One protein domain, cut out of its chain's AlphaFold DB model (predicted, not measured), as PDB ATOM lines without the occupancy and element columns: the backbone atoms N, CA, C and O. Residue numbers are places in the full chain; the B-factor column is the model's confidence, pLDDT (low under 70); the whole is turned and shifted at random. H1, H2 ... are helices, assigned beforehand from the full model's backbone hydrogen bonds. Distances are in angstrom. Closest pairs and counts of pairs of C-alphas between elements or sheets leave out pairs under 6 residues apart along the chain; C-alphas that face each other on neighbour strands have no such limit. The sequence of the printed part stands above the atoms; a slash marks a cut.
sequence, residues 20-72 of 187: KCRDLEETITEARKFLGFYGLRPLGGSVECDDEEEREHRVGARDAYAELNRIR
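AT A GLANCE: This is residues 20 to 72 of the 187 residues of an uncharacterized protein of Gordonia otitidis NBRC 100426 (UniProt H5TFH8). The domain is a helical hairpin: two long helices, H1 and H2, packed side by side and running opposite ways. A long loop, residues 38 to 51, joins them at one end, and the two helices make the length of an elongated outline. The printed part has 53 residues with two named helices, H1 then H2, and no named strand; its class is all helix. It is compact, with a radius of gyration of the C-alphas of 10.8 A, and its C-alphas span 31 by 18 by 15 A.

IN THESE COORDINATES: Find C-alpha 20 at (131.868, 240.713, 163.972), where H1, residues 20 to 37, begins; it runs 25.7 A to C-alpha 37 at (138.965, 217.552, 172.414). Residues 38 to 51 follow with no named element. Then look for C-alpha 52 at (128.806, 224.030, 182.902), where H2, residues 52 to 71, begins; it runs 28.3 A to C-alpha 71 at (123.331, 239.336, 159.760).

HOW THE PARTS SIT: Look at Ile 28 in H1 and Ala 61 in H2: theirs are the closest C-alphas of the two helices, 4.7 A apart. H1 and H2 touch, with 22 pairs of C-alphas within 8 A, and their centres are 9.0 A apart. They run opposite ways at a shallow tilt of 33 degrees, only just short of steep, and form a helical hairpin. In the backbones of H1 and H2, every O i to N i+4 pair is within hydrogen-bond range.

THE WHOLE: The two C-alphas farthest apart are those of Asp 50 and Arg 72, at 32.5 A, while those of Lys 20 and Arg 72, the first and last printed, are 11.9 A apart. The link from H1 to H2 is long, with 14 residues. The printed part has no cut. In this predicted model the mean pLDDT of the printed part is 91.7, and no printed residue is under 70.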
ATOM      1  N   LYS A  20     132.969 241.357 163.251       85.06
ATOM      2  CA  LYS A  20     131.868 240.713 163.972       85.06
ATOM      3  C   LYS A  20     131.469 239.360 163.375       85.06
ATOM      4  O   LYS A  20     131.225 238.414 164.114       85.06
ATOM      5  N   CYS A  21     131.399 239.242 162.047       86.50
ATOM      6  CA  CYS A  21     131.109 237.955 161.405       86.50
ATOM      7  C   CYS A  21     132.229 236.927 161.681       86.50
ATOM      8  O   CYS A  21     131.930 235.762 161.936       86.50
ATOM      9  N   ARG A  22     133.497 237.357 161.685       86.62
ATOM     10  CA  ARG A  22     134.662 236.514 161.987       86.62
ATOM     11  C   ARG A  22     134.670 236.042 163.446       86.62
ATOM     12  O   ARG A  22     134.840 234.851 163.679       86.62
ATOM     13  N   ASP A  23     134.413 236.932 164.399       90.06
ATOM     14  CA  ASP A  23     134.480 236.616 165.834       90.06
ATOM     15  C   ASP A  23     133.383 235.607 166.241       90.06
ATOM     16  O   ASP A  23     133.629 234.665 166.994       90.06
ATOM     17  N   LEU A  24     132.187 235.707 165.643       92.56
ATOM     18  CA  LEU A  24     131.113 234.713 165.804       92.56
ATOM     19  C   LEU A  24     131.501 233.335 165.229       92.56
ATOM     20  O   LEU A  24     131.118 232.293 165.764       92.56
ATOM     21  N   GLU A  25     132.261 233.298 164.131       91.75
ATOM     22  CA  GLU A  25     132.774 232.051 163.549       91.75
ATOM     23  C   GLU A  25     133.935 231.452 164.343       91.75
ATOM     24  O   GLU A  25     134.064 230.223 164.393       91.75
ATOM     25  N   GLU A  26     134.740 232.297 164.983       94.31
ATOM     26  CA  GLU A  26     135.764 231.910 165.947       94.31
ATOM     27  C   GLU A  26     135.110 231.243 167.163       94.31
ATOM     28  O   GLU A  26     135.398 230.071 167.406       94.31
ATOM     29  N   THR A  27     134.101 231.870 167.786       96.38
ATOM     30  CA  THR A  27     133.300 231.279 168.885       96.38
ATOM     31  C   THR A  27     132.742 229.893 168.525       96.38
ATOM     32  O   THR A  27     132.866 228.928 169.281       96.38
ATOM     33  N   ILE A  28     132.149 229.748 167.332       95.62
ATOM     34  CA  ILE A  28     131.630 228.454 166.854       95.62
ATOM     35  C   ILE A  28     132.766 227.438 166.658       95.62
ATOM     36  O   ILE A  28     132.585 226.241 166.895       95.62
ATOM     37  N   THR A  29     133.929 227.882 166.190       97.25
ATOM     38  CA  THR A  29     135.086 227.019 165.927       97.25
ATOM     39  C   THR A  29     135.754 226.560 167.221       97.25
ATOM     40  O   THR A  29     136.112 225.389 167.321       97.25
ATOM     41  N   GLU A  30     135.858 227.425 168.226       97.00
ATOM     42  CA  GLU A  30     136.301 227.087 169.579       97.00
ATOM     43  C   GLU A  30     135.372 226.068 170.232       97.00
ATOM     44  O   GLU A  30     135.841 225.014 170.655       97.00
ATOM     45  N   ALA A  31     134.055 226.281 170.184       96.56
ATOM     46  CA  ALA A  31     133.091 225.308 170.693       96.56
ATOM     47  C   ALA A  31     133.198 223.937 169.988       96.56
ATOM     48  O   ALA A  31     133.093 222.892 170.632       96.56
ATOM     49  N   ARG A  32     133.469 223.895 168.671       96.88
ATOM     50  CA  ARG A  32     133.764 222.624 167.971       96.88
ATOM     51  C   ARG A  32     135.075 221.988 168.440       96.88
ATOM     52  O   ARG A  32     135.116 220.765 168.569       96.88
ATOM     53  N   LYS A  33     136.133 222.780 168.664       97.44
ATOM     54  CA  LYS A  33     137.429 222.296 169.172       97.44
ATOM     55  C   LYS A  33     137.278 221.715 170.578       97.44
ATOM     56  O   LYS A  33     137.739 220.602 170.793       97.44
ATOM     57  N   PHE A  34     136.589 222.416 171.481       96.56
ATOM     58  CA  PHE A  34     136.291 221.961 172.842       96.56
ATOM     59  C   PHE A  34     135.577 220.606 172.830       96.56
ATOM     60  O   PHE A  34     136.092 219.619 173.357       96.56
ATOM     61  N   LEU A  35     134.439 220.516 172.130       94.44
ATOM     62  CA  LEU A  35     133.667 219.273 172.050       94.44
ATOM     63  C   LEU A  35     134.477 218.134 171.410       94.44
ATOM     64  O   LEU A  35     134.397 216.997 171.866       94.44
ATOM     65  N   GLY A  36     135.284 218.428 170.386       95.50
ATOM     66  CA  GLY A  36     136.169 217.447 169.756       95.50
ATOM     67  C   GLY A  36     137.300 216.963 170.670       95.50
ATOM     68  O   GLY A  36     137.603 215.773 170.674       95.50
ATOM     69  N   PHE A  37     137.890 217.858 171.467       95.94
ATOM     70  CA  PHE A  37     138.965 217.552 172.414       95.94
ATOM     71  C   PHE A  37     138.486 216.648 173.557       95.94
ATOM     72  O   PHE A  37     139.161 215.679 173.898       95.94
ATOM     73  N   TYR A  38     137.290 216.910 174.089       94.56
ATOM     74  CA  TYR A  38     136.678 216.105 175.151       94.56
ATOM     75  C   TYR A  38     135.859 214.900 174.642       94.56
ATOM     76  O   TYR A  38     135.279 214.169 175.442       94.56
ATOM     77  N   GLY A  39     135.800 214.661 173.325       94.38
ATOM     78  CA  GLY A  39     135.043 213.547 172.731       94.38
ATOM     79  C   GLY A  39     133.518 213.655 172.894       94.38
ATOM     80  O   GLY A  39     132.810 212.652 172.818       94.38
ATOM     81  N   LEU A  40     133.015 214.866 173.135       92.06
ATOM     82  CA  LEU A  40     131.616 215.164 173.426       92.06
ATOM     83  C   LEU A  40     130.744 215.131 172.161       92.06
ATOM     84  O   LEU A  40     131.214 215.219 171.021       92.06
ATOM     85  N   ARG A  41     129.422 215.050 172.359       92.94
ATOM     86  CA  ARG A  41     128.433 215.117 171.270       92.94
ATOM     87  C   ARG A  41     128.644 216.408 170.452       92.94
ATOM     88  O   ARG A  41     128.629 217.483 171.052       92.94
ATOM     89  N   PRO A  42     128.747 216.355 169.109       93.50
ATOM     90  CA  PRO A  42     128.920 217.546 168.276       93.50
ATOM     91  C   PRO A  42     127.858 218.637 168.495       93.50
ATOM     92  O   PRO A  42     126.764 218.381 169.010       93.50
ATOM     93  N   LEU A  43     128.164 219.861 168.049       91.25
ATOM     94  CA  LEU A  43     127.192 220.958 168.017       91.25
ATOM     95  C   LEU A  43     125.942 220.548 167.225       91.25
ATOM     96  O   LEU A  43     126.027 220.115 166.075       91.25
ATOM     97  N   GLY A  44     124.780 220.727 167.847       84.25
ATOM     98  CA  GLY A  44     123.466 220.421 167.293       84.25
ATOM     99  C   GLY A  44     122.403 221.315 167.931       84.25
ATOM    100  O   GLY A  44     122.734 222.282 168.607       84.25
ATOM    101  N   GLY A  45     121.122 220.996 167.731       78.88
ATOM    102  CA  GLY A  45     120.018 221.829 168.230       78.88
ATOM    103  C   GLY A  45     119.784 221.794 169.750       78.88
ATOM    104  O   GLY A  45     119.092 222.667 170.260       78.88
ATOM    105  N   SER A  46     120.338 220.809 170.471       81.56
ATOM    106  CA  SER A  46     120.225 220.691 171.935       81.56
ATOM    107  C   SER A  46     121.468 221.276 172.614       81.56
ATOM    108  O   SER A  46     122.603 220.910 172.290       81.56
ATOM    109  N   VAL A  47     121.221 222.182 173.564       88.56
ATOM    110  CA  VAL A  47     122.224 222.772 174.470       88.56
ATOM    111  C   VAL A  47     122.311 222.038 175.816       88.56
ATOM    112  O   VAL A  47     123.098 222.419 176.672       88.56
ATOM    113  N   GLU A  48     121.512 220.985 176.007       86.00
ATOM    114  CA  GLU A  48     121.465 220.213 177.252       86.00
ATOM    115  C   GLU A  48     122.765 219.423 177.443       86.00
ATOM    116  O   GLU A  48     123.217 218.717 176.530       86.00
ATOM    117  N   CYS A  49     123.351 219.584 178.628       89.12
ATOM    118  CA  CYS A  49     124.555 218.925 179.119       89.12
ATOM    119  C   CYS A  49     124.654 219.119 180.642       89.12
ATOM    120  O   CYS A  49     124.190 220.133 181.181       89.12
ATOM    121  N   ASP A  50     125.250 218.137 181.316       86.50
ATOM    122  CA  ASP A  50     125.380 218.114 182.778       86.50
ATOM    123  C   ASP A  50     126.518 219.025 183.279       86.50
ATOM    124  O   ASP A  50     126.483 219.500 184.412       86.50
ATOM    125  N   ASP A  51     127.499 219.308 182.418       91.88
ATOM    126  CA  ASP A  51     128.654 220.164 182.693       91.88
ATOM    127  C   ASP A  51     128.389 221.646 182.347       91.88
ATOM    128  O   ASP A  51     127.636 221.949 181.419       91.88
ATOM    129  N   GLU A  52     128.974 222.578 183.109       92.75
ATOM    130  CA  GLU A  52     128.806 224.030 182.902       92.75
ATOM    131  C   GLU A  52     129.655 224.555 181.735       92.75
ATOM    132  O   GLU A  52     129.144 225.281 180.886       92.75
ATOM    133  N   GLU A  53     130.921 224.138 181.639       93.19
ATOM    134  CA  GLU A  53     131.859 224.586 180.601       93.19
ATOM    135  C   GLU A  53     131.385 224.101 179.214       93.19
ATOM    136  O   GLU A  53     131.355 224.858 178.238       93.19
ATOM    137  N   GLU A  54     130.866 222.868 179.131       94.56
ATOM    138  CA  GLU A  54     130.165 222.380 177.936       94.56
ATOM    139  C   GLU A  54     128.950 223.256 177.576       94.56
ATOM    140  O   GLU A  54     128.692 223.509 176.390       94.56
ATOM    141  N   ARG A  55     128.198 223.733 178.574       94.69
ATOM    142  CA  ARG A  55     126.984 224.531 178.364       94.69
ATOM    143  C   ARG A  55     127.300 225.904 177.811       94.69
ATOM    144  O   ARG A  55     126.640 226.315 176.855       94.69
ATOM    145  N   GLU A  56     128.321 226.569 178.342       95.31
ATOM    146  CA  GLU A  56     128.822 227.843 177.823       95.31
ATOM    147  C   GLU A  56     129.202 227.712 176.341       95.31
ATOM    148  O   GLU A  56     128.695 228.460 175.499       95.31
ATOM    149  N   HIS A  57     129.978 226.684 175.976       95.81
ATOM    150  CA  HIS A  57     130.336 226.427 174.578       95.81
ATOM    151  C   HIS A  57     129.128 226.093 173.686       95.81
ATOM    152  O   HIS A  57     129.057 226.551 172.539       95.81
ATOM    153  N   ARG A  58     128.147 225.319 174.176       95.94
ATOM    154  CA  ARG A  58     126.920 224.996 173.421       95.94
ATOM    155  C   ARG A  58     126.026 226.217 173.206       95.94
ATOM    156  O   ARG A  58     125.526 226.407 172.095       95.94
ATOM    157  N   VAL A  59     125.812 227.025 174.243       95.94
ATOM    158  CA  VAL A  59     124.974 228.232 174.197       95.94
ATOM    159  C   VAL A  59     125.648 229.314 173.357       95.94
ATOM    160  O   VAL A  59     125.027 229.803 172.414       95.94
ATOM    161  N   GLY A  60     126.932 229.599 173.594       95.00
ATOM    162  CA  GLY A  60     127.705 230.566 172.813       95.00
ATOM    163  C   GLY A  60     127.712 230.234 171.319       95.00
ATOM    164  O   GLY A  60     127.425 231.095 170.488       95.00
ATOM    165  N   ALA A  61     127.913 228.964 170.952       95.94
ATOM    166  CA  ALA A  61     127.828 228.542 169.555       95.94
ATOM    167  C   ALA A  61     126.410 228.664 168.968       95.94
ATOM    168  O   ALA A  61     126.266 229.084 167.819       95.94
ATOM    169  N   ARG A  62     125.356 228.309 169.723       95.31
ATOM    170  CA  ARG A  62     123.953 228.473 169.292       95.31
ATOM    171  C   ARG A  62     123.646 229.940 168.994       95.31
ATOM    172  O   ARG A  62     123.073 230.245 167.946       95.31
ATOM    173  N   ASP A  63     124.044 230.829 169.892       94.81
ATOM    174  CA  ASP A  63     123.738 232.254 169.812       94.81
ATOM    175  C   ASP A  63     124.574 232.928 168.716       94.81
ATOM    176  O   ASP A  63     124.046 233.734 167.947       94.81
ATOM    177  N   ALA A  64     125.819 232.485 168.516       93.69
ATOM    178  CA  ALA A  64     126.640 232.879 167.376       93.69
ATOM    179  C   ALA A  64     126.048 232.428 166.026       93.69
ATOM    180  O   ALA A  64     125.995 233.223 165.085       93.69
ATOM    181  N   TYR A  65     125.518 231.201 165.912       92.06
ATOM    182  CA  TYR A  65     124.776 230.783 164.711       92.06
ATOM    183  C   TYR A  65     123.511 231.627 164.493       92.06
ATOM    184  O   TYR A  65     123.176 231.939 163.348       92.06
ATOM    185  N   ALA A  66     122.795 231.992 165.562       91.50
ATOM    186  CA  ALA A  66     121.595 232.822 165.477       91.50
ATOM    187  C   ALA A  66     121.917 234.265 165.045       91.50
ATOM    188  O   ALA A  66     121.180 234.842 164.246       91.50
ATOM    189  N   GLU A  67     123.022 234.841 165.517       90.50
ATOM    190  CA  GLU A  67     123.519 236.152 165.086       90.50
ATOM    191  C   GLU A  67     124.014 236.121 163.632       90.50
ATOM    192  O   GLU A  67     123.574 236.936 162.822       90.50
ATOM    193  N   LEU A  68     124.827 235.131 163.242       88.75
ATOM    194  CA  LEU A  68     125.272 234.970 161.850       88.75
ATOM    195  C   LEU A  68     124.097 234.796 160.880       88.75
ATOM    196  O   LEU A  68     124.108 235.378 159.796       88.75
ATOM    197  N   ASN A  69     123.068 234.032 161.259       87.38
ATOM    198  CA  ASN A  69     121.857 233.884 160.448       87.38
ATOM    199  C   ASN A  69     121.024 235.175 160.375       87.38
ATOM    200  O   ASN A  69     120.366 235.386 159.360       87.38
ATOM    201  N   ARG A  70     121.066 236.044 161.397       85.12
ATOM    202  CA  ARG A  70     120.422 237.371 161.374       85.12
ATOM    203  C   ARG A  70     121.173 238.377 160.499       85.12
ATOM    204  O   ARG A  70     120.537 239.130 159.773       85.12
ATOM    205  N   ILE A  71     122.508 238.387 160.538       81.69
ATOM    206  CA  ILE A  71     123.331 239.336 159.760       81.69
ATOM    207  C   ILE A  71     123.373 238.975 158.262       81.69
ATOM    208  O   ILE A  71     123.582 239.845 157.410       81.69
ATOM    209  N   ARG A  72     123.193 237.694 157.924       78.44
ATOM    210  CA  ARG A  72     123.295 237.152 156.564       78.44
ATOM    211  C   ARG A  72     122.199 237.689 155.630       78.44
ATOM    212  O   ARG A  72     121.083 237.184 155.617       78.44
TER     213      ARG A  72